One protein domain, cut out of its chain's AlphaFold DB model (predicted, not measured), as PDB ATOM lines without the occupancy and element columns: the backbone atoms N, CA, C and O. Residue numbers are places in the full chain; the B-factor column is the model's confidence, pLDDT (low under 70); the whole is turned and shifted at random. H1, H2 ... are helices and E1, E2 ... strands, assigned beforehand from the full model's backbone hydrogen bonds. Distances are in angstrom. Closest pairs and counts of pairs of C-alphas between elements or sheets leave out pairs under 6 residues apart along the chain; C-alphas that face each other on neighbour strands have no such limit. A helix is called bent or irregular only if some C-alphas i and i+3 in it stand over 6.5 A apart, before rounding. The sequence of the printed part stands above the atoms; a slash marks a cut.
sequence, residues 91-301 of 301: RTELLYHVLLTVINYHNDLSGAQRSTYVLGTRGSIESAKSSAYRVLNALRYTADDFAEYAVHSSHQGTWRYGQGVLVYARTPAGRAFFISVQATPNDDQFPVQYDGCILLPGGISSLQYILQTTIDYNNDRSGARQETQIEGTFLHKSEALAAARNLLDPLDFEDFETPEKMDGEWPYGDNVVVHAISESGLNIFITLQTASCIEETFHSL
ATOM      1  N   ARG A  91     -85.987  49.679-114.737       80.12
ATOM      2  CA  ARG A  91     -85.749  48.349-115.302       80.12
ATOM      3  C   ARG A  91     -84.286  48.274-115.692       80.12
ATOM      4  O   ARG A  91     -83.808  49.125-116.439       80.12
ATOM      5  N   THR A  92     -83.584  47.291-115.151       89.94
ATOM      6  CA  THR A  92     -82.184  47.022-115.480       89.94
ATOM      7  C   THR A  92     -82.108  45.855-116.445       89.94
ATOM      8  O   THR A  92     -82.967  44.979-116.424       89.94
ATOM      9  N   GLU A  93     -81.091  45.846-117.301       91.62
ATOM     10  CA  GLU A  93     -80.853  44.738-118.236       91.62
ATOM     11  C   GLU A  93     -80.294  43.501-117.524       91.62
ATOM     12  O   GLU A  93     -80.466  42.382-117.997       91.62
ATOM     13  N   LEU A  94     -79.640  43.708-116.378       94.25
ATOM     14  CA  LEU A  94     -78.982  42.671-115.598       94.25
ATOM     15  C   LEU A  94     -79.525  42.617-114.172       94.25
ATOM     16  O   LEU A  94     -79.890  43.640-113.579       94.25
ATOM     17  N   LEU A  95     -79.507  41.409-113.626       95.12
ATOM     18  CA  LEU A  95     -79.662  41.102-112.213       95.12
ATOM     19  C   LEU A  95     -78.318  40.657-111.650       95.12
ATOM     20  O   LEU A  95     -77.501  40.077-112.357       95.12
ATOM     21  N   TYR A  96     -78.097  40.926-110.369       95.94
ATOM     22  CA  TYR A  96     -76.877  40.579-109.652       95.94
ATOM     23  C   TYR A  96     -77.221  39.737-108.429       95.94
ATOM     24  O   TYR A  96     -77.923  40.189-107.522       95.94
ATOM     25  N   HIS A  97     -76.700  38.521-108.386       95.94
ATOM     26  CA  HIS A  97     -76.976  37.535-107.351       95.94
ATOM     27  C   HIS A  97     -75.803  37.452-106.396       95.94
ATOM     28  O   HIS A  97     -74.658  37.377-106.833       95.94
ATOM     29  N   VAL A  98     -76.084  37.447-105.098       96.00
ATOM     30  CA  VAL A  98     -75.073  37.217-104.065       96.00
ATOM     31  C   VAL A  98     -75.078  35.735-103.726       96.00
ATOM     32  O   VAL A  98     -76.093  35.220-103.253       96.00
ATOM     33  N   LEU A  99     -73.951  35.065-103.949       96.12
ATOM     34  CA  LEU A  99     -73.770  33.660-103.612       96.12
ATOM     35  C   LEU A  99     -72.829  33.519-102.419       96.12
ATOM     36  O   LEU A  99     -71.862  34.270-102.275       96.12
ATOM     37  N   LEU A 100     -73.107  32.525-101.585       96.25
ATOM     38  CA  LEU A 100     -72.216  32.029-100.550       96.25
ATOM     39  C   LEU A 100     -71.837  30.591-100.878       96.25
ATOM     40  O   LEU A 100     -72.700  29.720-100.884       96.25
ATOM     41  N   THR A 101     -70.554  30.329-101.082       94.94
ATOM     42  CA  THR A 101     -70.018  28.970-101.163       94.94
ATOM     43  C   THR A 101     -69.248  28.659 -99.890       94.94
ATOM     44  O   THR A 101     -68.363  29.415 -99.486       94.94
ATOM     45  N   VAL A 102     -69.578  27.537 -99.255       94.31
ATOM     46  CA  VAL A 102     -68.925  27.062 -98.035       94.31
ATOM     47  C   VAL A 102     -68.241  25.735 -98.303       94.31
ATOM     48  O   VAL A 102     -68.851  24.806 -98.826       94.31
ATOM     49  N   ILE A 103     -66.970  25.656 -97.921       92.56
ATOM     50  CA  ILE A 103     -66.156  24.444 -97.989       92.56
ATOM     51  C   ILE A 103     -65.754  24.075 -96.569       92.56
ATOM     52  O   ILE A 103     -65.219  24.910 -95.835       92.56
ATOM     53  N   ASN A 104     -65.993  22.831 -96.167       88.50
ATOM     54  CA  ASN A 104     -65.599  22.354 -94.848       88.50
ATOM     55  C   ASN A 104     -64.374  21.436 -94.937       88.50
ATOM     56  O   ASN A 104     -64.516  20.214 -94.963       88.50
ATOM     57  N   TYR A 105     -63.173  22.028 -94.913       86.50
ATOM     58  CA  TYR A 105     -61.926  21.262 -95.003       86.50
ATOM     59  C   TYR A 105     -61.684  20.331 -93.807       86.50
ATOM     60  O   TYR A 105     -60.855  19.434 -93.896       86.50
ATOM     61  N   HIS A 106     -62.401  20.508 -92.693       82.06
ATOM     62  CA  HIS A 106     -62.331  19.572 -91.570       82.06
ATOM     63  C   HIS A 106     -62.960  18.213 -91.912       82.06
ATOM     64  O   HIS A 106     -62.464  17.176 -91.479       82.06
ATOM     65  N   ASN A 107     -64.059  18.221 -92.670       81.31
ATOM     66  CA  ASN A 107     -64.777  17.000 -93.038       81.31
ATOM     67  C   ASN A 107     -64.210  16.389 -94.320       81.31
ATOM     68  O   ASN A 107     -64.072  15.173 -94.412       81.31
ATOM     69  N   ASP A 108     -63.861  17.239 -95.285       82.38
ATOM     70  CA  ASP A 108     -63.263  16.839 -96.549       82.38
ATOM     71  C   ASP A 108     -62.040  17.709 -96.848       82.38
ATOM     72  O   ASP A 108     -62.150  18.844 -97.313       82.38
ATOM     73  N   LEU A 109     -60.856  17.144 -96.610       82.62
ATOM     74  CA  LEU A 109     -59.578  17.820 -96.834       82.62
ATOM     75  C   LEU A 109     -59.353  18.206 -98.303       82.62
ATOM     76  O   LEU A 109     -58.537  19.089 -98.567       82.62
ATOM     77  N   SER A 110     -60.043  17.563 -99.250       83.38
ATOM     78  CA  SER A 110     -59.919  17.909-100.665       83.38
ATOM     79  C   SER A 110     -60.634  19.218-101.009       83.38
ATOM     80  O   SER A 110     -60.136  19.997-101.817       83.38
ATOM     81  N   GLY A 111     -61.760  19.506-100.351       82.75
ATOM     82  CA  GLY A 111     -62.638  20.631-100.677       82.75
ATOM     83  C   GLY A 111     -63.576  20.368-101.859       82.75
ATOM     84  O   GLY A 111     -64.128  21.321-102.425       82.75
ATOM     85  N   ALA A 112     -63.747  19.104-102.239       83.62
ATOM     86  CA  ALA A 112     -64.744  18.667-103.204       83.62
ATOM     87  C   ALA A 112     -66.159  18.790-102.628       83.62
ATOM     88  O   ALA A 112     -67.089  19.207-103.314       83.62
ATOM     89  N   GLN A 113     -66.330  18.514-101.337       85.38
ATOM     90  CA  GLN A 113     -67.603  18.729-100.672       85.38
ATOM     91  C   GLN A 113     -67.783  20.215-100.338       85.38
ATOM     92  O   GLN A 113     -67.149  20.761 -99.427       85.38
ATOM     93  N   ARG A 114     -68.676  20.877-101.078       90.06
ATOM     94  CA  ARG A 114     -69.047  22.278-100.865       90.06
ATOM     95  C   ARG A 114     -70.542  22.496-101.011       90.06
ATOM     96  O   ARG A 114     -71.220  21.765-101.724       90.06
ATOM     97  N   SER A 115     -71.028  23.544-100.367       91.06
ATOM     98  CA  SER A 115     -72.422  23.965-100.447       91.06
ATOM     99  C   SER A 115     -72.480  25.393-100.962       91.06
ATOM    100  O   SER A 115     -71.825  26.275-100.405       91.06
ATOM    101  N   THR A 116     -73.242  25.615-102.030       93.25
ATOM    102  CA  THR A 116     -73.466  26.940-102.614       93.25
ATOM    103  C   THR A 116     -74.898  27.375-102.333       93.25
ATOM    104  O   THR A 116     -75.836  26.604-102.525       93.25
ATOM    105  N   TYR A 117     -75.060  28.609-101.865       94.44
ATOM    106  CA  TYR A 117     -76.334  29.213-101.497       94.44
ATOM    107  C   TYR A 117     -76.506  30.532-102.234       94.44
ATOM    108  O   TYR A 117     -75.638  31.403-102.153       94.44
ATOM    109  N   VAL A 118     -77.641  30.718-102.902       94.94
ATOM    110  CA  VAL A 118     -78.038  32.037-103.405       94.94
ATOM    111  C   VAL A 118     -78.740  32.798-102.281       94.94
ATOM    112  O   VAL A 118     -79.827  32.422-101.850       94.94
ATOM    113  N   LEU A 119     -78.119  33.873-101.797       93.69
ATOM    114  CA  LEU A 119     -78.610  34.654-100.653       93.69
ATOM    115  C   LEU A 119     -79.584  35.767-101.055       93.69
ATOM    116  O   LEU A 119     -80.320  36.294-100.222       93.69
ATOM    117  N   GLY A 120     -79.571  36.173-102.324       91.25
ATOM    118  CA  GLY A 120     -80.505  37.167-102.835       91.25
ATOM    119  C   GLY A 120     -80.068  37.810-104.142       91.25
ATOM    120  O   GLY A 120     -78.942  37.634-104.600       91.25
ATOM    121  N   THR A 121     -80.986  38.598-104.703       94.56
ATOM    122  CA  THR A 121     -80.828  39.282-105.992       94.56
ATOM    123  C   THR A 121     -80.975  40.791-105.833       94.56
ATOM    124  O   THR A 121     -81.774  41.276-105.021       94.56
ATOM    125  N   ARG A 122     -80.185  41.537-106.605       94.81
ATOM    126  CA  ARG A 122     -80.160  43.000-106.677       94.81
ATOM    127  C   ARG A 122     -80.194  43.458-108.130       94.81
ATOM    128  O   ARG A 122     -79.701  42.762-109.007       94.81
ATOM    129  N   GLY A 123     -80.729  44.647-108.372       93.88
ATOM    130  CA  GLY A 123     -80.745  45.257-109.702       93.88
ATOM    131  C   GLY A 123     -79.492  46.065-110.049       93.88
ATOM    132  O   GLY A 123     -79.316  46.447-111.197       93.88
ATOM    133  N   SER A 124     -78.599  46.327-109.088       92.81
ATOM    134  CA  SER A 124     -77.327  47.017-109.342       92.81
ATOM    135  C   SER A 124     -76.138  46.293-108.723       92.81
ATOM    136  O   SER A 124     -76.237  45.686-107.649       92.81
ATOM    137  N   ILE A 125     -74.986  46.399-109.389       92.94
ATOM    138  CA  ILE A 125     -73.738  45.796-108.922       92.94
ATOM    139  C   ILE A 125     -73.269  46.431-107.607       92.94
ATOM    140  O   ILE A 125     -72.726  45.739-106.748       92.94
ATOM    141  N   GLU A 126     -73.515  47.726-107.400       93.12
ATOM    142  CA  GLU A 126     -73.185  48.441-106.166       93.12
ATOM    143  C   GLU A 126     -73.992  47.900-104.983       93.12
ATOM    144  O   GLU A 126     -73.428  47.632-103.917       93.12
ATOM    145  N   SER A 127     -75.299  47.682-105.176       94.00
ATOM    146  CA  SER A 127     -76.170  47.120-104.138       94.00
ATOM    147  C   SER A 127     -75.809  45.658-103.844       94.00
ATOM    148  O   SER A 127     -75.727  45.263-102.678       94.00
ATOM    149  N   ALA A 128     -75.476  44.867-104.871       94.81
ATOM    150  CA  ALA A 128     -74.995  43.494-104.701       94.81
ATOM    151  C   ALA A 128     -73.679  43.427-103.916       94.81
ATOM    152  O   ALA A 128     -73.589  42.679-102.943       94.81
ATOM    153  N   LYS A 129     -72.687  44.256-104.267       94.44
ATOM    154  CA  LYS A 129     -71.409  44.359-103.538       94.44
ATOM    155  C   LYS A 129     -71.618  44.769-102.083       94.44
ATOM    156  O   LYS A 129     -71.078  44.133-101.182       94.44
ATOM    157  N   SER A 130     -72.436  45.794-101.844       94.25
ATOM    158  CA  SER A 130     -72.785  46.244-100.491       94.25
ATOM    159  C   SER A 130     -73.426  45.123 -99.667       94.25
ATOM    160  O   SER A 130     -73.062  44.911 -98.511       94.25
ATOM    161  N   SER A 131     -74.331  44.349-100.275       93.81
ATOM    162  CA  SER A 131     -74.951  43.185 -99.640       93.81
ATOM    163  C   SER A 131     -73.926  42.080 -99.357       93.81
ATOM    164  O   SER A 131     -73.903  41.554 -98.248       93.81
ATOM    165  N   ALA A 132     -73.042  41.773-100.312       94.69
ATOM    166  CA  ALA A 132     -71.996  40.758-100.190       94.69
ATOM    167  C   ALA A 132     -71.045  41.027 -99.012       94.69
ATOM    168  O   ALA A 132     -70.797  40.134 -98.204       94.69
ATOM    169  N   TYR A 133     -70.588  42.271 -98.831       94.88
ATOM    170  CA  TYR A 133     -69.714  42.639 -97.707       94.88
ATOM    171  C   TYR A 133     -70.375  42.491 -96.329       94.88
ATOM    172  O   TYR A 133     -69.685  42.467 -95.312       94.88
ATOM    173  N   ARG A 134     -71.707  42.390 -96.273       93.88
ATOM    174  CA  ARG A 134     -72.470  42.265 -95.024       93.88
ATOM    175  C   ARG A 134     -72.867  40.824 -94.707       93.88
ATOM    176  O   ARG A 134     -73.357  40.594 -93.605       93.88
ATOM    177  N   VAL A 135     -72.636  39.869 -95.614       94.94
ATOM    178  CA  VAL A 135     -73.073  38.466 -95.467       94.94
ATOM    179  C   VAL A 135     -72.512  37.820 -94.201       94.94
ATOM    180  O   VAL A 135     -73.287  37.320 -93.397       94.94
ATOM    181  N   LEU A 136     -71.194  37.873 -93.969       94.69
ATOM    182  CA  LEU A 136     -70.591  37.229 -92.788       94.69
ATOM    183  C   LEU A 136     -71.096  37.839 -91.477       94.69
ATOM    184  O   LEU A 136     -71.431  37.107 -90.553       94.69
ATOM    185  N   ASN A 137     -71.252  39.163 -91.432       93.50
ATOM    186  CA  ASN A 137     -71.815  39.846 -90.266       93.50
ATOM    187  C   ASN A 137     -73.288  39.470 -90.028       93.50
ATOM    188  O   ASN A 137     -73.719  39.267 -88.894       93.50
ATOM    189  N   ALA A 138     -74.074  39.323 -91.095       92.06
ATOM    190  CA  ALA A 138     -75.450  38.846 -90.993       92.06
ATOM    191  C   ALA A 138     -75.530  37.376 -90.532       92.06
ATOM    192  O   ALA A 138     -76.451  37.027 -89.799       92.06
ATOM    193  N   LEU A 139     -74.516  36.563 -90.847       91.44
ATOM    194  CA  LEU A 139     -74.284  35.228 -90.279       91.44
ATOM    195  C   LEU A 139     -73.648  35.260 -88.873       91.44
ATOM    196  O   LEU A 139     -73.216  34.225 -88.379       91.44
ATOM    197  N   ARG A 140     -73.591  36.428 -88.218       92.81
ATOM    198  CA  ARG A 140     -73.041  36.640 -86.864       92.81
ATOM    199  C   ARG A 140     -71.537  36.403 -86.720       92.81
ATOM    200  O   ARG A 140     -71.057  36.340 -85.594       92.81
ATOM    201  N   TYR A 141     -70.801  36.352 -87.827       93.25
ATOM    202  CA  TYR A 141     -69.342  36.329 -87.813       93.25
ATOM    203  C   TYR A 141     -68.752  37.739 -87.866       93.25
ATOM    204  O   TYR A 141     -69.225  38.627 -88.580       93.25
ATOM    205  N   THR A 142     -67.649  37.911 -87.161       92.88
ATOM    206  CA  THR A 142     -66.770  39.076 -87.192       92.88
ATOM    207  C   THR A 142     -65.432  38.703 -87.829       92.88
ATOM    208  O   THR A 142     -65.121  37.529 -88.006       92.88
ATOM    209  N   ALA A 143     -64.624  39.696 -88.211       91.94
ATOM    210  CA  ALA A 143     -63.318  39.429 -88.822       91.94
ATOM    211  C   ALA A 143     -62.380  38.632 -87.890       91.94
ATOM    212  O   ALA A 143     -61.584  37.834 -88.378       91.94
ATOM    213  N   ASP A 144     -62.523  38.807 -86.572       93.88
ATOM    214  CA  ASP A 144     -61.696  38.157 -85.549       93.88
ATOM    215  C   ASP A 144     -61.994  36.654 -85.396       93.88
ATOM    216  O   ASP A 144     -61.173  35.909 -84.864       93.88
ATOM    217  N   ASP A 145     -63.134  36.181 -85.911       93.38
ATOM    218  CA  ASP A 145     -63.504  34.761 -85.895       93.38
ATOM    219  C   ASP A 145     -62.735  33.934 -86.946       93.38
ATOM    220  O   ASP A 145     -62.826  32.701 -86.983       93.38
ATOM    221  N   PHE A 146     -61.973  34.595 -87.824       95.94
ATOM    222  CA  PHE A 146     -61.297  33.968 -88.951       95.94
ATOM    223  C   PHE A 146     -59.776  33.984 -88.802       95.94
ATOM    224  O   PHE A 146     -59.155  34.998 -88.499       95.94
ATOM    225  N   ALA A 147     -59.154  32.846 -89.113       95.00
ATOM    226  CA  ALA A 147     -57.703  32.747 -89.258       95.00
ATOM    227  C   ALA A 147     -57.207  33.474 -90.520       95.00
ATOM    228  O   ALA A 147     -56.050  33.881 -90.601       95.00
ATOM    229  N   GLU A 148     -58.074  33.613 -91.521       94.94
ATOM    230  CA  GLU A 148     -57.790  34.330 -92.756       94.94
ATOM    231  C   GLU A 148     -59.045  35.075 -93.195       94.94
ATOM    232  O   GLU A 148     -60.099  34.465 -93.350       94.94
ATOM    233  N   TYR A 149     -58.936  36.383 -93.400       94.69
ATOM    234  CA  TYR A 149     -60.035  37.233 -93.842       94.69
ATOM    235  C   TYR A 149     -59.518  38.185 -94.919       94.69
ATOM    236  O   TYR A 149     -58.592  38.961 -94.683       94.69
ATOM    237  N   ALA A 150     -60.087  38.100 -96.117       93.38
ATOM    238  CA  ALA A 150     -59.675  38.879 -97.272       93.38
ATOM    239  C   ALA A 150     -60.895  39.472 -97.978       93.38
ATOM    240  O   ALA A 150     -61.855  38.774 -98.296       93.38
ATOM    241  N   VAL A 151     -60.827  40.770 -98.265       92.75
ATOM    242  CA  VAL A 151     -61.875  41.513 -98.970       92.75
ATOM    243  C   VAL A 151     -61.280  42.078-100.253       92.75
ATOM    244  O   VAL A 151     -60.237  42.731-100.221       92.75
ATOM    245  N   HIS A 152     -61.940  41.832-101.381       88.94
ATOM    246  CA  HIS A 152     -61.521  42.319-102.687       88.94
ATOM    247  C   HIS A 152     -61.867  43.804-102.839       88.94
ATOM    248  O   HIS A 152     -62.954  44.171-103.284       88.94
ATOM    249  N   SER A 153     -60.941  44.674-102.443       72.50
ATOM    250  CA  SER A 153     -61.142  46.126-102.409       72.50
ATOM    251  C   SER A 153     -60.548  46.886-103.601       72.50
ATOM    252  O   SER A 153     -60.822  48.076-103.738       72.50
ATOM    253  N   SER A 154     -59.763  46.244-104.476       60.09
ATOM    254  CA  SER A 154     -59.009  46.931-105.534       60.09
ATOM    255  C   SER A 154     -59.228  46.360-106.936       60.09
ATOM    256  O   SER A 154     -59.418  45.167-107.140       60.09
ATOM    257  N   HIS A 155     -59.114  47.238-107.934       53.34
ATOM    258  CA  HIS A 155     -58.969  46.888-109.355       53.34
ATOM    259  C   HIS A 155     -57.516  46.529-109.729       53.34
ATOM    260  O   HIS A 155     -57.187  46.392-110.905       53.34
ATOM    261  N   GLN A 156     -56.622  46.449-108.741       49.94
ATOM    262  CA  GLN A 156     -55.183  46.298-108.929       49.94
ATOM    263  C   GLN A 156     -54.655  45.186-108.024       49.94
ATOM    264  O   GLN A 156     -54.881  45.213-106.813       49.94
ATOM    265  N   GLY A 157     -53.938  44.234-108.621       62.38
ATOM    266  CA  GLY A 157     -53.369  43.069-107.946       62.38
ATOM    267  C   GLY A 157     -53.942  41.744-108.451       62.38
ATOM    268  O   GLY A 157     -54.942  41.698-109.162       62.38
ATOM    269  N   THR A 158     -53.272  40.649-108.103       70.25
ATOM    270  CA  THR A 158     -53.706  39.288-108.428       70.25
ATOM    271  C   THR A 158     -54.653  38.795-107.334       70.25
ATOM    272  O   THR A 158     -54.228  38.524-106.211       70.25
ATOM    273  N   TRP A 159     -55.947  38.681-107.640       87.94
ATOM    274  CA  TRP A 159     -56.921  38.094-106.722       87.94
ATOM    275  C   TRP A 159     -56.946  36.575-106.860       87.94
ATOM    276  O   TRP A 159     -57.302  36.034-107.905       87.94
ATOM    277  N   ARG A 160     -56.544  35.879-105.793       87.62
ATOM    278  CA  ARG A 160     -56.322  34.425-105.824       87.62
ATOM    279  C   ARG A 160     -57.561  33.572-105.563       87.62
ATOM    280  O   ARG A 160     -57.496  32.366-105.765       87.62
ATOM    281  N   TYR A 161     -58.657  34.166-105.094       87.50
ATOM    282  CA  TYR A 161     -59.834  33.411-104.642       87.50
ATOM    283  C   TYR A 161     -60.879  33.179-105.738       87.50
ATOM    284  O   TYR A 161     -61.914  32.585-105.465       87.50
ATOM    285  N   GLY A 162     -60.596  33.612-106.968       83.56
ATOM    286  CA  GLY A 162     -61.466  33.416-108.126       83.56
ATOM    287  C   GLY A 162     -62.178  34.691-108.564       83.56
ATOM    288  O   GLY A 162     -62.362  35.633-107.791       83.56
ATOM    289  N   GLN A 163     -62.558  34.736-109.838       83.06
ATOM    290  CA  GLN A 163     -63.287  35.876-110.387       83.06
ATOM    291  C   GLN A 163     -64.673  35.998-109.739       83.06
ATOM    292  O   GLN A 163     -65.297  35.004-109.383       83.06
ATOM    293  N   GLY A 164     -65.136  37.231-109.538       86.50
ATOM    294  CA  GLY A 164     -66.440  37.509-108.926       86.50
ATOM    295  C   GLY A 164     -66.507  37.318-107.405       86.50
ATOM    296  O   GLY A 164     -67.461  37.795-106.794       86.50
ATOM    297  N   VAL A 165     -65.507  36.693-106.768       92.31
ATOM    298  CA  VAL A 165     -65.420  36.587-105.301       92.31
ATOM    299  C   VAL A 165     -65.014  37.935-104.710       92.31
ATOM    300  O   VAL A 165     -63.972  38.486-105.053       92.31
ATOM    301  N   LEU A 166     -65.831  38.451-103.796       94.38
ATOM    302  CA  LEU A 166     -65.625  39.730-103.117       94.38
ATOM    303  C   LEU A 166     -65.084  39.568-101.702       94.38
ATOM    304  O   LEU A 166     -64.362  40.436-101.218       94.38
ATOM    305  N   VAL A 167     -65.436  38.475-101.028       95.50
ATOM    306  CA  VAL A 167     -64.970  38.182 -99.671       95.50
ATOM    307  C   VAL A 167     -64.570  36.721 -99.599       95.50
ATOM    308  O   VAL A 167     -65.312  35.842-100.037       95.50
ATOM    309  N   TYR A 168     -63.402  36.478 -99.023       96.06
ATOM    310  CA  TYR A 168     -62.948  35.162 -98.621       96.06
ATOM    311  C   TYR A 168     -62.663  35.179 -97.123       96.06
ATOM    312  O   TYR A 168     -62.005  36.092 -96.621       96.06
ATOM    313  N   ALA A 169     -63.136  34.163 -96.415       96.12
ATOM    314  CA  ALA A 169     -62.857  33.999 -95.000       96.12
ATOM    315  C   ALA A 169     -62.636  32.526 -94.665       96.12
ATOM    316  O   ALA A 169     -63.336  31.661 -95.181       96.12
ATOM    317  N   ARG A 170     -61.683  32.218 -93.787       95.38
ATOM    318  CA  ARG A 170     -61.412  30.852 -93.330       95.38
ATOM    319  C   ARG A 170     -61.270  30.818 -91.821       95.38
ATOM    320  O   ARG A 170     -60.456  31.530 -91.239       95.38
ATOM    321  N   THR A 171     -62.073  29.975 -91.191       93.69
ATOM    322  CA  THR A 171     -62.048  29.759 -89.740       93.69
ATOM    323  C   THR A 171     -60.793  28.987 -89.329       93.69
ATOM    324  O   THR A 171     -60.234  28.243 -90.143       93.69
ATOM    325  N   PRO A 172     -60.368  29.084 -88.058       91.75
ATOM    326  CA  PRO A 172     -59.287  28.253 -87.523       91.75
ATOM    327  C   PRO A 172     -59.540  26.747 -87.682       91.75
ATOM    328  O   PRO A 172     -58.602  25.986 -87.893       91.75
ATOM    329  N   ALA A 173     -60.809  26.328 -87.648       88.38
ATOM    330  CA  ALA A 173     -61.223  24.939 -87.848       88.38
ATOM    331  C   ALA A 173     -61.138  24.466 -89.314       88.38
ATOM    332  O   ALA A 173     -61.399  23.303 -89.594       88.38
ATOM    333  N   GLY A 174     -60.792  25.344 -90.261       88.44
ATOM    334  CA  GLY A 174     -60.657  24.989 -91.673       88.44
ATOM    335  C   GLY A 174     -61.949  25.096 -92.483       88.44
ATOM    336  O   GLY A 174     -61.960  24.714 -93.642       88.44
ATOM    337  N   ARG A 175     -63.037  25.655 -91.951       93.25
ATOM    338  CA  ARG A 175     -64.198  26.016 -92.781       93.25
ATOM    339  C   ARG A 175     -63.909  27.302 -93.551       93.25
ATOM    340  O   ARG A 175     -63.564  28.303 -92.921       93.25
ATOM    341  N   ALA A 176     -64.042  27.270 -94.872       94.62
ATOM    342  CA  ALA A 176     -63.833  28.403 -95.765       94.62
ATOM    343  C   ALA A 176     -65.157  28.900 -96.356       94.62
ATOM    344  O   ALA A 176     -66.026  28.109 -96.716       94.62
ATOM    345  N   PHE A 177     -65.276  30.216 -96.475       96.12
ATOM    346  CA  PHE A 177     -66.425  30.942 -96.990       96.12
ATOM    347  C   PHE A 177     -65.975  31.795 -98.172       96.12
ATOM    348  O   PHE A 177     -65.025  32.572 -98.060       96.12
ATOM    349  N   PHE A 178     -66.687  31.677 -99.285       96.00
ATOM    350  CA  PHE A 178     -66.498  32.470-100.491       96.00
ATOM    351  C   PHE A 178     -67.799  33.205-100.770       96.00
ATOM    352  O   PHE A 178     -68.837  32.575-100.953       96.00
ATOM    353  N   ILE A 179     -67.751  34.531-100.799       96.75
ATOM    354  CA  ILE A 179     -68.912  35.351-101.141       96.75
ATOM    355  C   ILE A 179     -68.650  35.969-102.499       96.75
ATOM    356  O   ILE A 179     -67.712  36.756-102.651       96.75
ATOM    357  N   SER A 180     -69.474  35.613-103.475       95.88
ATOM    358  CA  SER A 180     -69.341  36.057-104.856       95.88
ATOM    359  C   SER A 180     -70.591  36.768-105.347       95.88
ATOM    360  O   SER A 180     -71.672  36.665-104.762       95.88
ATOM    361  N   VAL A 181     -70.418  37.534-106.422       95.88
ATOM    362  CA  VAL A 181     -71.525  38.122-107.170       95.88
ATOM    363  C   VAL A 181     -71.484  37.611-108.600       95.88
ATOM    364  O   VAL A 181     -70.450  37.708-109.260       95.88
ATOM    365  N   GLN A 182     -72.616  37.099-109.072       95.94
ATOM    366  CA  GLN A 182     -72.822  36.712-110.467       95.94
ATOM    367  C   GLN A 182     -73.922  37.562-111.086       95.94
ATOM    368  O   GLN A 182     -74.806  38.032-110.372       95.94
ATOM    369  N   ALA A 183     -73.851  37.775-112.396       94.81
ATOM    370  CA  ALA A 183     -74.848  38.539-113.128       94.81
ATOM    371  C   ALA A 183     -75.590  37.644-114.121       94.81
ATOM    372  O   ALA A 183     -74.951  36.847-114.803       94.81
ATOM    373  N   THR A 184     -76.903  37.822-114.232       94.88
ATOM    374  CA  THR A 184     -77.729  37.200-115.278       94.88
ATOM    375  C   THR A 184     -78.553  38.263-116.001       94.88
ATOM    376  O   THR A 184     -78.759  39.358-115.463       94.88
ATOM    377  N   PRO A 185     -79.056  37.967-117.209       93.81
ATOM    378  CA  PRO A 185     -80.074  38.790-117.850       93.81
ATOM    379  C   PRO A 185     -81.324  38.950-116.974       93.81
ATOM    380  O   PRO A 185     -81.714  38.040-116.243       93.81
ATOM    381  N   ASN A 186     -81.958  40.120-117.055       92.50
ATOM    382  CA  ASN A 186     -83.259  40.404-116.448       92.50
ATOM    383  C   ASN A 186     -84.389  40.175-117.466       92.50
ATOM    384  O   ASN A 186     -85.095  41.114-117.844       92.50
ATOM    385  N   ASP A 187     -84.528  38.940-117.949       88.62
ATOM    386  CA  ASP A 187     -85.448  38.607-119.046       88.62
ATOM    387  C   ASP A 187     -86.919  38.881-118.689       88.62
ATOM    388  O   ASP A 187     -87.679  39.401-119.507       88.62
ATOM    389  N   ASP A 188     -87.287  38.645-117.427       86.12
ATOM    390  CA  ASP A 188     -88.622  38.924-116.881       86.12
ATOM    391  C   ASP A 188     -88.846  40.411-116.546       86.12
ATOM    392  O   ASP A 188     -89.934  40.816-116.125       86.12
ATOM    393  N   GLN A 189     -87.824  41.248-116.749       89.00
ATOM    394  CA  GLN A 189     -87.848  42.689-116.519       89.00
ATOM    395  C   GLN A 189     -88.333  43.065-115.114       89.00
ATOM    396  O   GLN A 189     -89.152  43.981-114.953       89.00
ATOM    397  N   PHE A 190     -87.812  42.371-114.096       89.69
ATOM    398  CA  PHE A 190     -88.126  42.674-112.708       89.69
ATOM    399  C   PHE A 190     -87.814  44.137-112.422       89.69
ATOM    400  O   PHE A 190     -86.713  44.611-112.736       89.69
ATOM    401  N   PRO A 191     -88.762  44.864-111.824       90.69
ATOM    402  CA  PRO A 191     -88.506  46.233-111.468       90.69
ATOM    403  C   PRO A 191     -87.561  46.341-110.276       90.69
ATOM    404  O   PRO A 191     -87.581  45.512-109.363       90.69
ATOM    405  N   VAL A 192     -86.751  47.392-110.273       89.81
ATOM    406  CA  VAL A 192     -85.735  47.639-109.254       89.81
ATOM    407  C   VAL A 192     -86.105  48.893-108.474       89.81
ATOM    408  O   VAL A 192     -86.413  49.941-109.046       89.81
ATOM    409  N   GLN A 193     -86.087  48.777-107.149       88.75
ATOM    410  CA  GLN A 193     -86.264  49.899-106.236       88.75
ATOM    411  C   GLN A 193     -84.989  50.746-106.145       88.75
ATOM    412  O   GLN A 193     -83.893  50.324-106.507       88.75
ATOM    413  N   TYR A 194     -85.112  51.945-105.578       86.38
ATOM    414  CA  TYR A 194     -83.991  52.873-105.413       86.38
ATOM    415  C   TYR A 194     -82.834  52.324-104.551       86.38
ATOM    416  O   TYR A 194     -81.706  52.797-104.671       86.38
ATOM    417  N   ASP A 195     -83.094  51.353-103.672       85.12
ATOM    418  CA  ASP A 195     -82.090  50.684-102.833       85.12
ATOM    419  C   ASP A 195     -81.394  49.505-103.552       85.12
ATOM    420  O   ASP A 195     -80.483  48.864-103.013       85.12
ATOM    421  N   GLY A 196     -81.795  49.228-104.795       87.00
ATOM    422  CA  GLY A 196     -81.310  48.123-105.611       87.00
ATOM    423  C   GLY A 196     -81.997  46.786-105.326       87.00
ATOM    424  O   GLY A 196     -81.585  45.780-105.904       87.00
ATOM    425  N   CYS A 197     -83.021  46.732-104.469       88.81
ATOM    426  CA  CYS A 197     -83.838  45.536-104.290       88.81
ATOM    427  C   CYS A 197     -84.765  45.328-105.490       88.81
ATOM    428  O   CYS A 197     -85.341  46.276-106.022       88.81
ATOM    429  N   ILE A 198     -84.934  44.073-105.900       91.44
ATOM    430  CA  ILE A 198     -85.924  43.716-106.917       91.44
ATOM    431  C   ILE A 198     -87.323  43.637-106.301       91.44
ATOM    432  O   ILE A 198     -87.491  43.214-105.154       91.44
ATOM    433  N   LEU A 199     -88.329  44.032-107.072       89.75
ATOM    434  CA  LEU A 199     -89.736  43.881-106.726       89.75
ATOM    435  C   LEU A 199     -90.266  42.559-107.270       89.75
ATOM    436  O   LEU A 199     -90.327  42.353-108.481       89.75
ATOM    437  N   LEU A 200     -90.679  41.678-106.360       89.31
ATOM    438  CA  LEU A 200     -91.352  40.434-106.714       89.31
ATOM    439  C   LEU A 200     -92.879  40.624-106.704       89.31
ATOM    440  O   LEU A 200     -93.397  41.367-105.862       89.31
ATOM    441  N   PRO A 201     -93.616  39.960-107.612       87.06
ATOM    442  CA  PRO A 201     -95.074  39.944-107.590       87.06
ATOM    443  C   PRO A 201     -95.639  39.449-106.250       87.06
ATOM    444  O   PRO A 201     -95.037  38.628-105.554       87.06
ATOM    445  N   GLY A 202     -96.828  39.943-105.891       82.06
ATOM    446  CA  GLY A 202     -97.464  39.644-104.608       82.06
ATOM    447  C   GLY A 202     -97.638  38.141-104.362       82.06
ATOM    448  O   GLY A 202     -98.183  37.429-105.200       82.06
ATOM    449  N   GLY A 203     -97.194  37.678-103.191       79.31
ATOM    450  CA  GLY A 203     -97.255  36.270-102.779       79.31
ATOM    451  C   GLY A 203     -95.979  35.467-103.045       79.31
ATOM    452  O   GLY A 203     -95.883  34.336-102.577       79.31
ATOM    453  N   ILE A 204     -94.989  36.044-103.735       84.81
ATOM    454  CA  ILE A 204     -93.694  35.408-103.994       84.81
ATOM    455  C   ILE A 204     -92.632  36.071-103.116       84.81
ATOM    456  O   ILE A 204     -92.361  37.263-103.237       84.81
ATOM    457  N   SER A 205     -92.027  35.295-102.217       84.06
ATOM    458  CA  SER A 205     -90.973  35.772-101.312       84.06
ATOM    459  C   SER A 205     -89.566  35.602-101.880       84.06
ATOM    460  O   SER A 205     -88.621  36.220-101.388       84.06
ATOM    461  N   SER A 206     -89.390  34.722-102.869       88.56
ATOM    462  CA  SER A 206     -88.070  34.295-103.334       88.56
ATOM    463  C   SER A 206     -88.119  33.779-104.768       88.56
ATOM    464  O   SER A 206     -89.049  33.067-105.143       88.56
ATOM    465  N   LEU A 207     -87.087  34.111-105.543       92.94
ATOM    466  CA  LEU A 207     -86.857  33.534-106.864       92.94
ATOM    467  C   LEU A 207     -86.348  32.091-106.759       92.94
ATOM    468  O   LEU A 207     -85.793  31.668-105.738       92.94
ATOM    469  N   GLN A 208     -86.527  31.371-107.857       94.56
ATOM    470  CA  GLN A 208     -85.976  30.054-108.127       94.56
ATOM    471  C   GLN A 208     -84.786  30.211-109.069       94.56
ATOM    472  O   GLN A 208     -84.855  30.973-110.031       94.56
ATOM    473  N   TYR A 209     -83.706  29.496-108.796       95.81
ATOM    474  CA  TYR A 209     -82.443  29.597-109.510       95.81
ATOM    475  C   TYR A 209     -82.077  28.240-110.078       95.81
ATOM    476  O   TYR A 209     -82.198  27.221-109.395       95.81
ATOM    477  N   ILE A 210     -81.594  28.249-111.313       96.56
ATOM    478  CA  ILE A 210     -80.937  27.101-111.924       96.56
ATOM    479  C   ILE A 210     -79.439  27.342-111.810       96.56
ATOM    480  O   ILE A 210     -78.934  28.336-112.330       96.56
ATOM    481  N   LEU A 211     -78.743  26.457-111.104       96.88
ATOM    482  CA  LEU A 211     -77.294  26.499-110.973       96.88
ATOM    483  C   LEU A 211     -76.705  25.324-111.746       96.88
ATOM    484  O   LEU A 211     -77.071  24.174-111.495       96.88
ATOM    485  N   GLN A 212     -75.760  25.616-112.629       97.06
ATOM    486  CA  GLN A 212     -74.919  24.625-113.279       97.06
ATOM    487  C   GLN A 212     -73.591  24.547-112.537       97.06
ATOM    488  O   GLN A 212     -72.920  25.561-112.360       97.06
ATOM    489  N   THR A 213     -73.207  23.354-112.091       95.88
ATOM    490  CA  THR A 213     -71.881  23.102-111.522       95.88
ATOM    491  C   THR A 213     -71.106  22.160-112.423       95.88
ATOM    492  O   THR A 213     -71.553  21.045-112.673       95.88
ATOM    493  N   THR A 214     -69.936  22.602-112.870       95.06
ATOM    494  CA  THR A 214     -69.033  21.830-113.723       95.06
ATOM    495  C   THR A 214     -67.805  21.408-112.929       95.06
ATOM    496  O   THR A 214     -67.172  22.230-112.259       95.06
ATOM    497  N   ILE A 215     -67.457  20.125-113.014       93.50
ATOM    498  CA  ILE A 215     -66.299  19.517-112.360       93.50
ATOM    499  C   ILE A 215     -65.452  18.807-113.412       93.50
ATOM    500  O   ILE A 215     -65.935  17.949-114.151       93.50
ATOM    501  N   ASP A 216     -64.168  19.144-113.451       91.19
ATOM    502  CA  ASP A 216     -63.199  18.514-114.341       91.19
ATOM    503  C   ASP A 216     -62.321  17.530-113.562       91.19
ATOM    504  O   ASP A 216     -61.257  17.884-113.047       91.19
ATOM    505  N   TYR A 217     -62.768  16.276-113.478       87.38
ATOM    506  CA  TYR A 217     -62.019  15.221-112.790       87.38
ATOM    507  C   TYR A 217     -60.729  14.811-113.511       87.38
ATOM    508  O   TYR A 217     -59.831  14.235-112.890       87.38
ATOM    509  N   ASN A 218     -60.605  15.118-114.805       86.50
ATOM    510  CA  ASN A 218     -59.395  14.835-115.569       86.50
ATOM    511  C   ASN A 218     -58.263  15.780-115.158       86.50
ATOM    512  O   ASN A 218     -57.125  15.339-114.977       86.50
ATOM    513  N   ASN A 219     -58.583  17.058-114.945       85.56
ATOM    514  CA  ASN A 219     -57.636  18.058-114.455       85.56
ATOM    515  C   ASN A 219     -57.496  18.068-112.927       85.56
ATOM    516  O   ASN A 219     -56.430  18.408-112.411       85.56
ATOM    517  N   ASP A 220     -58.545  17.691-112.197       87.62
ATOM    518  CA  ASP A 220     -58.536  17.578-110.744       87.62
ATOM    519  C   ASP A 220     -59.321  16.357-110.265       87.62
ATOM    520  O   ASP A 220     -60.517  16.416-109.986       87.62
ATOM    521  N   ARG A 221     -58.600  15.251-110.063       85.25
ATOM    522  CA  ARG A 221     -59.177  13.995-109.565       85.25
ATOM    523  C   ARG A 221     -59.842  14.113-108.200       85.25
ATOM    524  O   ARG A 221     -60.624  13.239-107.848       85.25
ATOM    525  N   SER A 222     -59.508  15.141-107.422       85.88
ATOM    526  CA  SER A 222     -60.164  15.360-106.140       85.88
ATOM    527  C   SER A 222     -61.574  15.924-106.305       85.88
ATOM    528  O   SER A 222     -62.409  15.710-105.438       85.88
ATOM    529  N   GLY A 223     -61.866  16.597-107.424       85.25
ATOM    530  CA  GLY A 223     -63.121  17.309-107.645       85.25
ATOM    531  C   GLY A 223     -63.215  18.630-106.881       85.25
ATOM    532  O   GLY A 223     -64.297  19.198-106.789       85.25
ATOM    533  N   ALA A 224     -62.119  19.140-106.318       84.88
ATOM    534  CA  ALA A 224     -62.079  20.420-105.615       84.88
ATOM    535  C   ALA A 224     -62.123  21.630-106.565       84.88
ATOM    536  O   ALA A 224     -62.471  22.745-106.166       84.88
ATOM    537  N   ARG A 225     -61.782  21.462-107.839       85.50
ATOM    538  CA  ARG A 225     -61.958  22.481-108.876       85.50
ATOM    539  C   ARG A 225     -63.344  22.345-109.484       85.50
ATOM    540  O   ARG A 225     -63.553  21.586-110.423       85.50
ATOM    541  N   GLN A 226     -64.268  23.109-108.914       90.50
ATOM    542  CA  GLN A 226     -65.649  23.202-109.367       90.50
ATOM    543  C   GLN A 226     -65.961  24.638-109.740       90.50
ATOM    544  O   GLN A 226     -65.582  25.566-109.013       90.50
ATOM    545  N   GLU A 227     -66.683  24.804-110.834       91.38
ATOM    546  CA  GLU A 227     -67.220  26.082-111.265       91.38
ATOM    547  C   GLU A 227     -68.741  26.023-111.202       91.38
ATOM    548  O   GLU A 227     -69.345  25.155-111.820       91.38
ATOM    549  N   THR A 228     -69.351  26.930-110.441       94.44
ATOM    550  CA  THR A 228     -70.808  27.038-110.331       94.44
ATOM    551  C   THR A 228     -71.261  28.347-110.957       94.44
ATOM    552  O   THR A 228     -70.743  29.405-110.594       94.44
ATOM    553  N   GLN A 229     -72.240  28.287-111.853       95.06
ATOM    554  CA  GLN A 229     -72.808  29.434-112.558       95.06
ATOM    555  C   GLN A 229     -74.336  29.420-112.439       95.06
ATOM    556  O   GLN A 229     -74.946  28.352-112.397       95.06
ATOM    557  N   ILE A 230     -74.958  30.596-112.353       95.94
ATOM    558  CA  ILE A 230     -76.415  30.733-112.442       95.94
ATOM    559  C   ILE A 230     -76.802  30.826-113.918       95.94
ATOM    560  O   ILE A 230     -76.438  31.783-114.595       95.94
ATOM    561  N   GLU A 231     -77.584  29.858-114.380       95.00
ATOM    562  CA  GLU A 231     -78.051  29.764-115.770       95.00
ATOM    563  C   GLU A 231     -79.396  30.464-115.980       95.00
ATOM    564  O   GLU A 231     -79.739  30.871-117.087       95.00
ATOM    565  N   GLY A 232     -80.182  30.632-114.914       91.75
ATOM    566  CA  GLY A 232     -81.457  31.327-115.013       91.75
ATOM    567  C   GLY A 232     -82.131  31.581-113.677       91.75
ATOM    568  O   GLY A 232     -81.875  30.901-112.677       91.75
ATOM    569  N   THR A 233     -83.027  32.566-113.687       94.06
ATOM    570  CA  THR A 233     -83.839  32.967-112.539       94.06
ATOM    571  C   THR A 233     -85.307  32.998-112.918       94.06
ATOM    572  O   THR A 233     -85.649  33.569-113.945       94.06
ATOM    573  N   PHE A 234     -86.163  32.423-112.079       93.25
ATOM    574  CA  PHE A 234     -87.585  32.238-112.368       93.25
ATOM    575  C   PHE A 234     -88.438  32.567-111.148       93.25
ATOM    576  O   PHE A 234     -88.020  32.391-110.000       93.25
ATOM    577  N   LEU A 235     -89.679  32.981-111.390       92.06
ATOM    578  CA  LEU A 235     -90.665  33.202-110.333       92.06
ATOM    579  C   LEU A 235     -91.195  31.887-109.756       92.06
ATOM    580  O   LEU A 235     -91.310  31.739-108.537       92.06
ATOM    581  N   HIS A 236     -91.514  30.925-110.624       91.81
ATOM    582  CA  HIS A 236     -92.185  29.693-110.229       91.81
ATOM    583  C   HIS A 236     -91.272  28.473-110.321       91.81
ATOM    584  O   HIS A 236     -90.556  28.263-111.297       91.81
ATOM    585  N   LYS A 237     -91.365  27.595-109.312       92.44
ATOM    586  CA  LYS A 237     -90.579  26.351-109.258       92.44
ATOM    587  C   LYS A 237     -90.852  25.445-110.459       92.44
ATOM    588  O   LYS A 237     -89.935  24.805-110.953       92.44
ATOM    589  N   SER A 238     -92.093  25.402-110.942       93.50
ATOM    590  CA  SER A 238     -92.474  24.618-112.122       93.50
ATOM    591  C   SER A 238     -91.807  25.113-113.405       93.50
ATOM    592  O   SER A 238     -91.388  24.293-114.215       93.50
ATOM    593  N   GLU A 239     -91.691  26.432-113.579       93.56
ATOM    594  CA  GLU A 239     -91.029  27.045-114.738       93.56
ATOM    595  C   GLU A 239     -89.527  26.795-114.686       93.56
ATOM    596  O   GLU A 239     -88.956  26.304-115.655       93.56
ATOM    597  N   ALA A 240     -88.915  27.023-113.521       94.56
ATOM    598  CA  ALA A 240     -87.504  26.742-113.295       94.56
ATOM    599  C   ALA A 240     -87.168  25.265-113.542       94.56
ATOM    600  O   ALA A 240     -86.182  24.953-114.197       94.56
ATOM    601  N   LEU A 241     -88.009  24.341-113.065       94.31
ATOM    602  CA  LEU A 241     -87.826  22.907-113.280       94.31
ATOM    603  C   LEU A 241     -87.958  22.532-114.762       94.31
ATOM    604  O   LEU A 241     -87.180  21.722-115.264       94.31
ATOM    605  N   ALA A 242     -88.932  23.110-115.467       94.19
ATOM    606  CA  ALA A 242     -89.100  22.888-116.899       94.19
ATOM    607  C   ALA A 242     -87.905  23.432-117.693       94.19
ATOM    608  O   ALA A 242     -87.407  22.743-118.578       94.19
ATOM    609  N   ALA A 243     -87.417  24.628-117.362       94.75
ATOM    610  CA  ALA A 243     -86.235  25.207-117.987       94.75
ATOM    611  C   ALA A 243     -84.975  24.383-117.685       94.75
ATOM    612  O   ALA A 243     -84.244  24.044-118.606       94.75
ATOM    613  N   ALA A 244     -84.770  23.963-116.434       94.88
ATOM    614  CA  ALA A 244     -83.593  23.200-116.024       94.88
ATOM    615  C   ALA A 244     -83.488  21.842-116.730       94.88
ATOM    616  O   ALA A 244     -82.406  21.442-117.146       94.88
ATOM    617  N   ARG A 245     -84.621  21.156-116.933       92.19
ATOM    618  CA  ARG A 245     -84.674  19.892-117.690       92.19
ATOM    619  C   ARG A 245     -84.366  20.054-119.180       92.19
ATOM    620  O   ARG A 245     -83.983  19.080-119.813       92.19
ATOM    621  N   ASN A 246     -84.571  21.248-119.731       93.19
ATOM    622  CA  ASN A 246     -84.330  21.557-121.143       93.19
ATOM    623  C   ASN A 246     -83.050  22.379-121.361       93.19
ATOM    624  O   ASN A 246     -82.805  22.825-122.479       93.19
ATOM    625  N   LEU A 247     -82.266  22.617-120.307       94.25
ATOM    626  CA  LEU A 247     -81.060  23.438-120.374       94.25
ATOM    627  C   LEU A 247     -79.964  22.761-121.207       94.25
ATOM    628  O   LEU A 247     -79.255  23.425-121.956       94.25
ATOM    629  N   LEU A 248     -79.849  21.440-121.075       94.19
ATOM    630  CA  LEU A 248     -78.856  20.612-121.747       94.19
ATOM    631  C   LEU A 248     -79.545  19.704-122.773       94.19
ATOM    632  O   LEU A 248     -80.585  19.117-122.469       94.19
ATOM    633  N   ASP A 249     -78.965  19.569-123.969       92.88
ATOM    634  CA  ASP A 249     -79.410  18.582-124.960       92.88
ATOM    635  C   ASP A 249     -78.758  17.225-124.641       92.88
ATOM    636  O   ASP A 249     -77.532  17.125-124.705       92.88
ATOM    637  N   PRO A 250     -79.526  16.165-124.320       92.25
ATOM    638  CA  PRO A 250     -78.966  14.850-124.003       92.25
ATOM    639  C   PRO A 250     -78.081  14.252-125.102       92.25
ATOM    640  O   PRO A 250     -77.301  13.350-124.818       92.25
ATOM    641  N   LEU A 251     -78.219  14.704-126.354       92.75
ATOM    642  CA  LEU A 251     -77.415  14.218-127.477       92.75
ATOM    643  C   LEU A 251     -75.975  14.748-127.479       92.75
ATOM    644  O   LEU A 251     -75.149  14.198-128.206       92.75
ATOM    645  N   ASP A 252     -75.684  15.781-126.689       92.56
ATOM    646  CA  ASP A 252     -74.358  16.401-126.602       92.56
ATOM    647  C   ASP A 252     -73.461  15.755-125.523       92.56
ATOM    648  O   ASP A 252     -72.322  16.184-125.319       92.56
ATOM    649  N   PHE A 253     -73.961  14.732-124.818       94.25
ATOM    650  CA  PHE A 253     -73.296  14.122-123.665       94.25
ATOM    651  C   PHE A 253     -73.070  12.621-123.855       94.25
ATOM    652  O   PHE A 253     -73.871  11.926-124.481       94.25
ATOM    653  N   GLU A 254     -71.964  12.126-123.299       93.81
ATOM    654  CA  GLU A 254     -71.650  10.694-123.260       93.81
ATOM    655  C   GLU A 254     -72.577   9.970-122.281       93.81
ATOM    656  O   GLU A 254     -73.057   8.875-122.574       93.81
ATOM    657  N   ASP A 255     -72.862  10.620-121.152       93.19
ATOM    658  CA  ASP A 255     -73.819  10.146-120.163       93.19
ATOM    659  C   ASP A 255     -74.788  11.262-119.765       93.19
ATOM    660  O   ASP A 255     -74.402  12.430-119.656       93.19
ATOM    661  N   PHE A 256     -76.056  10.907-119.572       94.06
ATOM    662  CA  PHE A 256     -77.120  11.853-119.256       94.06
ATOM    663  C   PHE A 256     -78.210  11.197-118.407       94.06
ATOM    664  O   PHE A 256     -79.107  10.494-118.901       94.06
ATOM    665  N   GLU A 257     -78.193  11.530-117.125       93.56
ATOM    666  CA  GLU A 257     -79.061  10.973-116.102       93.56
ATOM    667  C   GLU A 257     -80.022  12.035-115.556       93.56
ATOM    668  O   GLU A 257     -79.680  13.206-115.360       93.56
ATOM    669  N   THR A 258     -81.257  11.614-115.281       92.44
ATOM    670  CA  THR A 258     -82.247  12.430-114.569       92.44
ATOM    671  C   THR A 258     -82.920  11.586-113.487       92.44
ATOM    672  O   THR A 258     -83.002  10.362-113.649       92.44
ATOM    673  N   PRO A 259     -83.446  12.199-112.409       88.31
ATOM    674  CA  PRO A 259     -84.082  11.459-111.320       88.31
ATOM    675  C   PRO A 259     -85.217  10.544-111.789       88.31
ATOM    676  O   PRO A 259     -85.439   9.494-111.205       88.31
ATOM    677  N   GLU A 260     -85.940  10.922-112.847       86.50
ATOM    678  CA  GLU A 260     -87.072  10.145-113.368       86.50
ATOM    679  C   GLU A 260     -86.649   8.901-114.154       86.50
ATOM    680  O   GLU A 260     -87.466   8.005-114.352       86.50
ATOM    681  N   LYS A 261     -85.404   8.862-114.642       81.06
ATOM    682  CA  LYS A 261     -84.842   7.709-115.359       81.06
ATOM    683  C   LYS A 261     -84.196   6.690-114.417       81.06
ATOM    684  O   LYS A 261     -83.930   5.574-114.847       81.06
ATOM    685  N   MET A 262     -83.933   7.085-113.175       79.25
ATOM    686  CA  MET A 262     -83.335   6.247-112.142       79.25
ATOM    687  C   MET A 262     -84.449   5.646-111.278       79.25
ATOM    688  O   MET A 262     -85.311   6.373-110.787       79.25
ATOM    689  N   ASP A 263     -84.442   4.326-111.079       74.88
ATOM    690  CA  ASP A 263     -85.467   3.573-110.332       74.88
ATOM    691  C   ASP A 263     -85.382   3.813-108.804       74.88
ATOM    692  O   ASP A 263     -85.223   2.896-108.001       74.88
ATOM    693  N   GLY A 264     -85.471   5.074-108.374       73.50
ATOM    694  CA  GLY A 264     -85.418   5.495-106.971       73.50
ATOM    695  C   GLY A 264     -84.009   5.651-106.388       73.50
ATOM    696  O   GLY A 264     -83.875   6.163-105.277       73.50
ATOM    697  N   GLU A 265     -82.962   5.277-107.122       81.88
ATOM    698  CA  GLU A 265     -81.564   5.458-106.716       81.88
ATOM    699  C   GLU A 265     -80.992   6.739-107.342       81.88
ATOM    700  O   GLU A 265     -80.376   6.705-108.400       81.88
ATOM    701  N   TRP A 266     -81.214   7.895-106.705       89.88
ATOM    702  CA  TRP A 266     -80.647   9.178-107.144       89.88
ATOM    703  C   TRP A 266     -79.537   9.646-106.187       89.88
ATOM    704  O   TRP A 266     -79.834  10.227-105.140       89.88
ATOM    705  N   PRO A 267     -78.250   9.396-106.499       88.88
ATOM    706  CA  PRO A 267     -77.151   9.626-105.557       88.88
ATOM    707  C   PRO A 267     -76.683  11.086-105.490       88.88
ATOM    708  O   PRO A 267     -75.908  11.439-104.603       88.88
ATOM    709  N   TYR A 268     -77.126  11.943-106.413       87.88
ATOM    710  CA  TYR A 268     -76.599  13.304-106.562       87.88
ATOM    711  C   TYR A 268     -77.273  14.330-105.638       87.88
ATOM    712  O   TYR A 268     -76.743  15.420-105.431       87.88
ATOM    713  N   GLY A 269     -78.408  13.965-105.037       87.06
ATOM    714  CA  GLY A 269     -79.145  14.774-104.068       87.06
ATOM    715  C   GLY A 269     -80.435  15.384-104.619       87.06
ATOM    716  O   GLY A 269     -80.597  15.588-105.821       87.06
ATOM    717  N   ASP A 270     -81.350  15.711-103.708       87.31
ATOM    718  CA  ASP A 270     -82.753  16.051-104.011       87.31
ATOM    719  C   ASP A 270     -82.941  17.297-104.888       87.31
ATOM    720  O   ASP A 270     -83.971  17.464-105.540       87.31
ATOM    721  N   ASN A 271     -81.952  18.192-104.894       91.38
ATOM    722  CA  ASN A 271     -81.992  19.427-105.672       91.38
ATOM    723  C   ASN A 271     -81.370  19.275-107.065       91.38
ATOM    724  O   ASN A 271     -81.475  20.202-107.869       91.38
ATOM    725  N   VAL A 272     -80.709  18.150-107.357       93.88
ATOM    726  CA  VAL A 272     -80.110  17.889-108.670       93.88
ATOM    727  C   VAL A 272     -81.189  17.355-109.601       93.88
ATOM    728  O   VAL A 272     -81.842  16.360-109.302       93.88
ATOM    729  N   VAL A 273     -81.375  18.028-110.732       95.19
ATOM    730  CA  VAL A 273     -82.396  17.680-111.731       95.19
ATOM    731  C   VAL A 273     -81.805  16.989-112.956       95.19
ATOM    732  O   VAL A 273     -82.517  16.258-113.638       95.19
ATOM    733  N   VAL A 274     -80.520  17.215-113.230       95.81
ATOM    734  CA  VAL A 274     -79.764  16.567-114.306       95.81
ATOM    735  C   VAL A 274     -78.333  16.352-113.827       95.81
ATOM    736  O   VAL A 274     -77.732  17.264-113.249       95.81
ATOM    737  N   HIS A 275     -77.788  15.175-114.107       95.94
ATOM    738  CA  HIS A 275     -76.352  14.919-114.100       95.94
ATOM    739  C   HIS A 275     -75.944  14.462-115.499       95.94
ATOM    740  O   HIS A 275     -76.623  13.643-116.113       95.94
ATOM    741  N   ALA A 276     -74.883  15.055-116.033       95.69
ATOM    742  CA  ALA A 276     -74.397  14.752-117.367       95.69
ATOM    743  C   ALA A 276     -72.870  14.691-117.392       95.69
ATOM    744  O   ALA A 276     -72.192  15.396-116.638       95.69
ATOM    745  N   ILE A 277     -72.329  13.871-118.289       95.19
ATOM    746  CA  ILE A 277     -70.892  13.736-118.525       95.19
ATOM    747  C   ILE A 277     -70.616  14.083-119.986       95.19
ATOM    748  O   ILE A 277     -71.148  13.452-120.899       95.19
ATOM    749  N   SER A 278     -69.810  15.119-120.222       92.50
ATOM    750  CA  SER A 278     -69.405  15.496-121.581       92.50
ATOM    751  C   SER A 278     -68.437  14.471-122.174       92.50
ATOM    752  O   SER A 278     -67.731  13.787-121.437       92.50
ATOM    753  N   GLU A 279     -68.285  14.457-123.502       88.44
ATOM    754  CA  GLU A 279     -67.266  13.633-124.186       88.44
ATOM    755  C   GLU A 279     -65.824  13.910-123.702       88.44
ATOM    756  O   GLU A 279     -64.922  13.088-123.855       88.44
ATOM    757  N   SER A 280     -65.577  15.091-123.126       86.81
ATOM    758  CA  SER A 280     -64.287  15.463-122.531       86.81
ATOM    759  C   SER A 280     -64.118  15.005-121.074       86.81
ATOM    760  O   SER A 280     -63.081  15.285-120.466       86.81
ATOM    761  N   GLY A 281     -65.109  14.312-120.507       87.81
ATOM    762  CA  GLY A 281     -65.139  13.845-119.119       87.81
ATOM    763  C   GLY A 281     -65.519  14.915-118.092       87.81
ATOM    764  O   GLY A 281     -65.315  14.707-116.892       87.81
ATOM    765  N   LEU A 282     -66.053  16.065-118.524       92.81
ATOM    766  CA  LEU A 282     -66.560  17.084-117.603       92.81
ATOM    767  C   LEU A 282     -67.876  16.604-117.010       92.81
ATOM    768  O   LEU A 282     -68.808  16.268-117.736       92.81
ATOM    769  N   ASN A 283     -67.950  16.603-115.687       95.12
ATOM    770  CA  ASN A 283     -69.172  16.300-114.964       95.12
ATOM    771  C   ASN A 283     -69.962  17.588-114.767       95.12
ATOM    772  O   ASN A 283     -69.427  18.563-114.239       95.12
ATOM    773  N   ILE A 284     -71.221  17.585-115.180       96.19
ATOM    774  CA  ILE A 284     -72.115  18.736-115.119       96.19
ATOM    775  C   ILE A 284     -73.327  18.366-114.271       96.19
ATOM    776  O   ILE A 284     -74.004  17.372-114.523       96.19
ATOM    777  N   PHE A 285     -73.610  19.194-113.272       96.31
ATOM    778  CA  PHE A 285     -74.766  19.068-112.394       96.31
ATOM    779  C   PHE A 285     -75.670  20.272-112.588       96.31
ATOM    780  O   PHE A 285     -75.243  21.405-112.356       96.31
ATOM    781  N   ILE A 286     -76.925  20.034-112.956       97.19
ATOM    782  CA  ILE A 286     -77.952  21.073-112.956       97.19
ATOM    783  C   ILE A 286     -78.745  20.939-111.670       97.19
ATOM    784  O   ILE A 286     -79.320  19.889-111.380       97.19
ATOM    785  N   THR A 287     -78.777  22.014-110.896       96.12
ATOM    786  CA  THR A 287     -79.432  22.052-109.593       96.12
ATOM    787  C   THR A 287     -80.461  23.164-109.536       96.12
ATOM    788  O   THR A 287     -80.263  24.248-110.085       96.12
ATOM    789  N   LEU A 288     -81.578  22.881-108.877       95.25
ATOM    790  CA  LEU A 288     -82.643  23.840-108.641       95.25
ATOM    791  C   LEU A 288     -82.579  24.313-107.190       95.25
ATOM    792  O   LEU A 288     -82.693  23.510-106.266       95.25
ATOM    793  N   GLN A 289     -82.434  25.619-106.986       93.44
ATOM    794  CA  GLN A 289     -82.326  26.215-105.657       93.44
ATOM    795  C   GLN A 289     -83.316  27.367-105.487       93.44
ATOM    796  O   GLN A 289     -83.518  28.172-106.390       93.44
ATOM    797  N   THR A 290     -83.927  27.485-104.312       91.25
ATOM    798  CA  THR A 290     -84.643  28.703-103.905       91.25
ATOM    799  C   THR A 290     -83.683  29.594-103.121       91.25
ATOM    800  O   THR A 290     -82.865  29.068-102.362       91.25
ATOM    801  N   ALA A 291     -83.773  30.923-103.277       84.44
ATOM    802  CA  ALA A 291     -82.962  31.822-102.451       84.44
ATOM    803  C   ALA A 291     -83.151  31.483-100.967       84.44
ATOM    804  O   ALA A 291     -84.275  31.463-100.469       84.44
ATOM    805  N   SER A 292     -82.045  31.199-100.287       79.00
ATOM    806  CA  SER A 292     -82.059  30.850 -98.871       79.00
ATOM    807  C   SER A 292     -82.075  32.128 -98.054       79.00
ATOM    808  O   SER A 292     -81.307  33.058 -98.332       79.00
ATOM    809  N   CYS A 293     -82.924  32.196 -97.027       77.06
ATOM    810  CA  CYS A 293     -82.783  33.293 -96.083       77.06
ATOM    811  C   CYS A 293     -81.483  33.108 -95.285       77.06
ATOM    812  O   CYS A 293     -80.974  31.995 -95.103       77.06
ATOM    813  N   ILE A 294     -80.895  34.214 -94.831       79.69
ATOM    814  CA  ILE A 294     -79.588  34.159 -94.167       79.69
ATOM    815  C   ILE A 294     -79.647  33.399 -92.833       79.69
ATOM    816  O   ILE A 294     -78.655  32.800 -92.433       79.69
ATOM    817  N   GLU A 295     -80.812  33.375 -92.179       74.00
ATOM    818  CA  GLU A 295     -81.052  32.632 -90.937       74.00
ATOM    819  C   GLU A 295     -81.101  31.119 -91.182       74.00
ATOM    820  O   GLU A 295     -80.409  30.364 -90.504       74.00
ATOM    821  N   GLU A 296     -81.840  30.668 -92.200       73.25
ATOM    822  CA  GLU A 296     -81.824  29.266 -92.646       73.25
ATOM    823  C   GLU A 296     -80.414  28.832 -93.040       73.25
ATOM    824  O   GLU A 296     -79.960  27.757 -92.651       73.25
ATOM    825  N   THR A 297     -79.697  29.705 -93.753       74.94
ATOM    826  CA  THR A 297     -78.305  29.453 -94.124       74.94
ATOM    827  C   THR A 297     -77.461  29.274 -92.865       74.94
ATOM    828  O   THR A 297     -76.786  28.261 -92.744       74.94
ATOM    829  N   PHE A 298     -77.559  30.177 -91.885       76.75
ATOM    830  CA  PHE A 298     -76.839  30.066 -90.613       76.75
ATOM    831  C   PHE A 298     -77.113  28.747 -89.878       76.75
ATOM    832  O   PHE A 298     -76.176  28.129 -89.389       76.75
ATOM    833  N   HIS A 299     -78.366  28.287 -89.833       74.81
ATOM    834  CA  HIS A 299     -78.715  27.011 -89.197       74.81
ATOM    835  C   HIS A 299     -78.218  25.777 -89.959       74.81
ATOM    836  O   HIS A 299     -78.083  24.712 -89.360       74.81
ATOM    837  N   SER A 300     -77.956  25.907 -91.261       74.00
ATOM    838  CA  SER A 300     -77.436  24.821 -92.100       74.00
ATOM    839  C   SER A 300     -75.908  24.673 -92.062       74.00
ATOM    840  O   SER A 300     -75.391  23.655 -92.521       74.00
ATOM    841  N   LEU A 301     -75.194  25.681 -91.541       76.25
ATOM    842  CA  LEU A 301     -73.729  25.746 -91.473       76.25
ATOM    843  C   LEU A 301     -73.183  25.112 -90.193       76.25
ATOM    844  O   LEU A 301     -72.139  24.423 -90.298       76.25
TER     845      LEU A 301
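What this domain is: This is residues 91 to 301 of the 301 residues of an uncharacterized protein of Gibberella zeae (UniProt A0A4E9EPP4). Two twisted five-stranded sheets are set only partly face to face with their strands crossed, a loose sandwich in which E1, E2 and E5 of one sheet meet E6, E7 and E10 of the other, while E3 and E8 lie far out at opposite ends. H1 packs on the first sheet and H2 on the second; the last helix, H3, only grazes the first. The 211 printed residues hold E1 E2 H1 E3 E4 E5 E6 E7 H2 E8 E9 E10 H3, a mixed class. The sheets run E2 E1 E5 E4 E3 and E7 E6 E10 E9 E8, both antiparallel throughout. The whole is compact, radius of gyration of the C-alphas 17.7 A, spanning 47 by 44 by 35 A.

Where its parts are: E1, residues 94 to 104, begins at C-alpha 94 (-78.982, 42.671, -115.598) and spans 32.0 A. E2 is residues 114 to 122, 24.2 A, and H1 residues 125 to 138, 19.3 A. E3 is 148 to 151, E4 165 to 170, and E5 175 to 185, 32.3 A. E6 is 208 to 216, 26.3 A, beginning at C-alpha 208 (-85.976, 30.054, -108.127). E7 is 226 to 234, 23.9 A, H2 237 to 245, E8 253 to 257, E9 272 to 278, and E10 282 to 290, 25.5 A. H3, 294 to 300, ends at C-alpha 300 (-77.436, 24.821, -92.100).

How they stand to each other: E1 and E2 form a hairpin, with N 98 and O 120 2.9 A apart. E1 and E5 are antiparallel at 161 degrees, N 97 to O 182 being 2.8 A. E3 E4 E5 is a meander, each strand the antiparallel neighbour of the one before, with N 150 to O 168 at 2.8 A and N 179 to O 167 at 2.9 A. H1 is on one face of this sheet, an arrangement of two layers; its closest C-alphas to E1 are Ala 128 and Tyr 96, 6.0 A. H1 is irregular, C-alphas 133 and 136 being 7.4 A apart. The sheets form a sandwich, two sheets face to face, their strands at 67 degrees; Thr 184 of E5 and Gly 232 of E7 have C-alphas 7.0 A apart. In the second sheet E6 has the antiparallel neighbours E7 and E10, with N 212 and O 229 within hydrogen-bond range at 2.9 A across E6 and E7, and N 211 and O 287 within range at 2.9 A across E6 and E10. E8 E9 E10 is the other meander, with N 257 to O 275 and N 284 to O 276 both 2.8 A. H2 is on this sheet, the C-alphas of Ala 244 and Ile 286 6.8 A apart. H1 and H3 are close but not clearly touching, 7.0 A between the C-alphas of Ala 138 and Ile 294. Every O i to N i+4 pair is within hydrogen-bond range in H2 and H3, and 7 of 10 in H1.

The domain as a whole: The farthest C-alphas, Gln 156 and Asp 263, are 52.4 A apart. The printed part has no cut. The long links are E3 to E4, E5 to E6 and E8 to E9. Mean pLDDT of the printed part is 89.7; residues 154 to 157 are under 70.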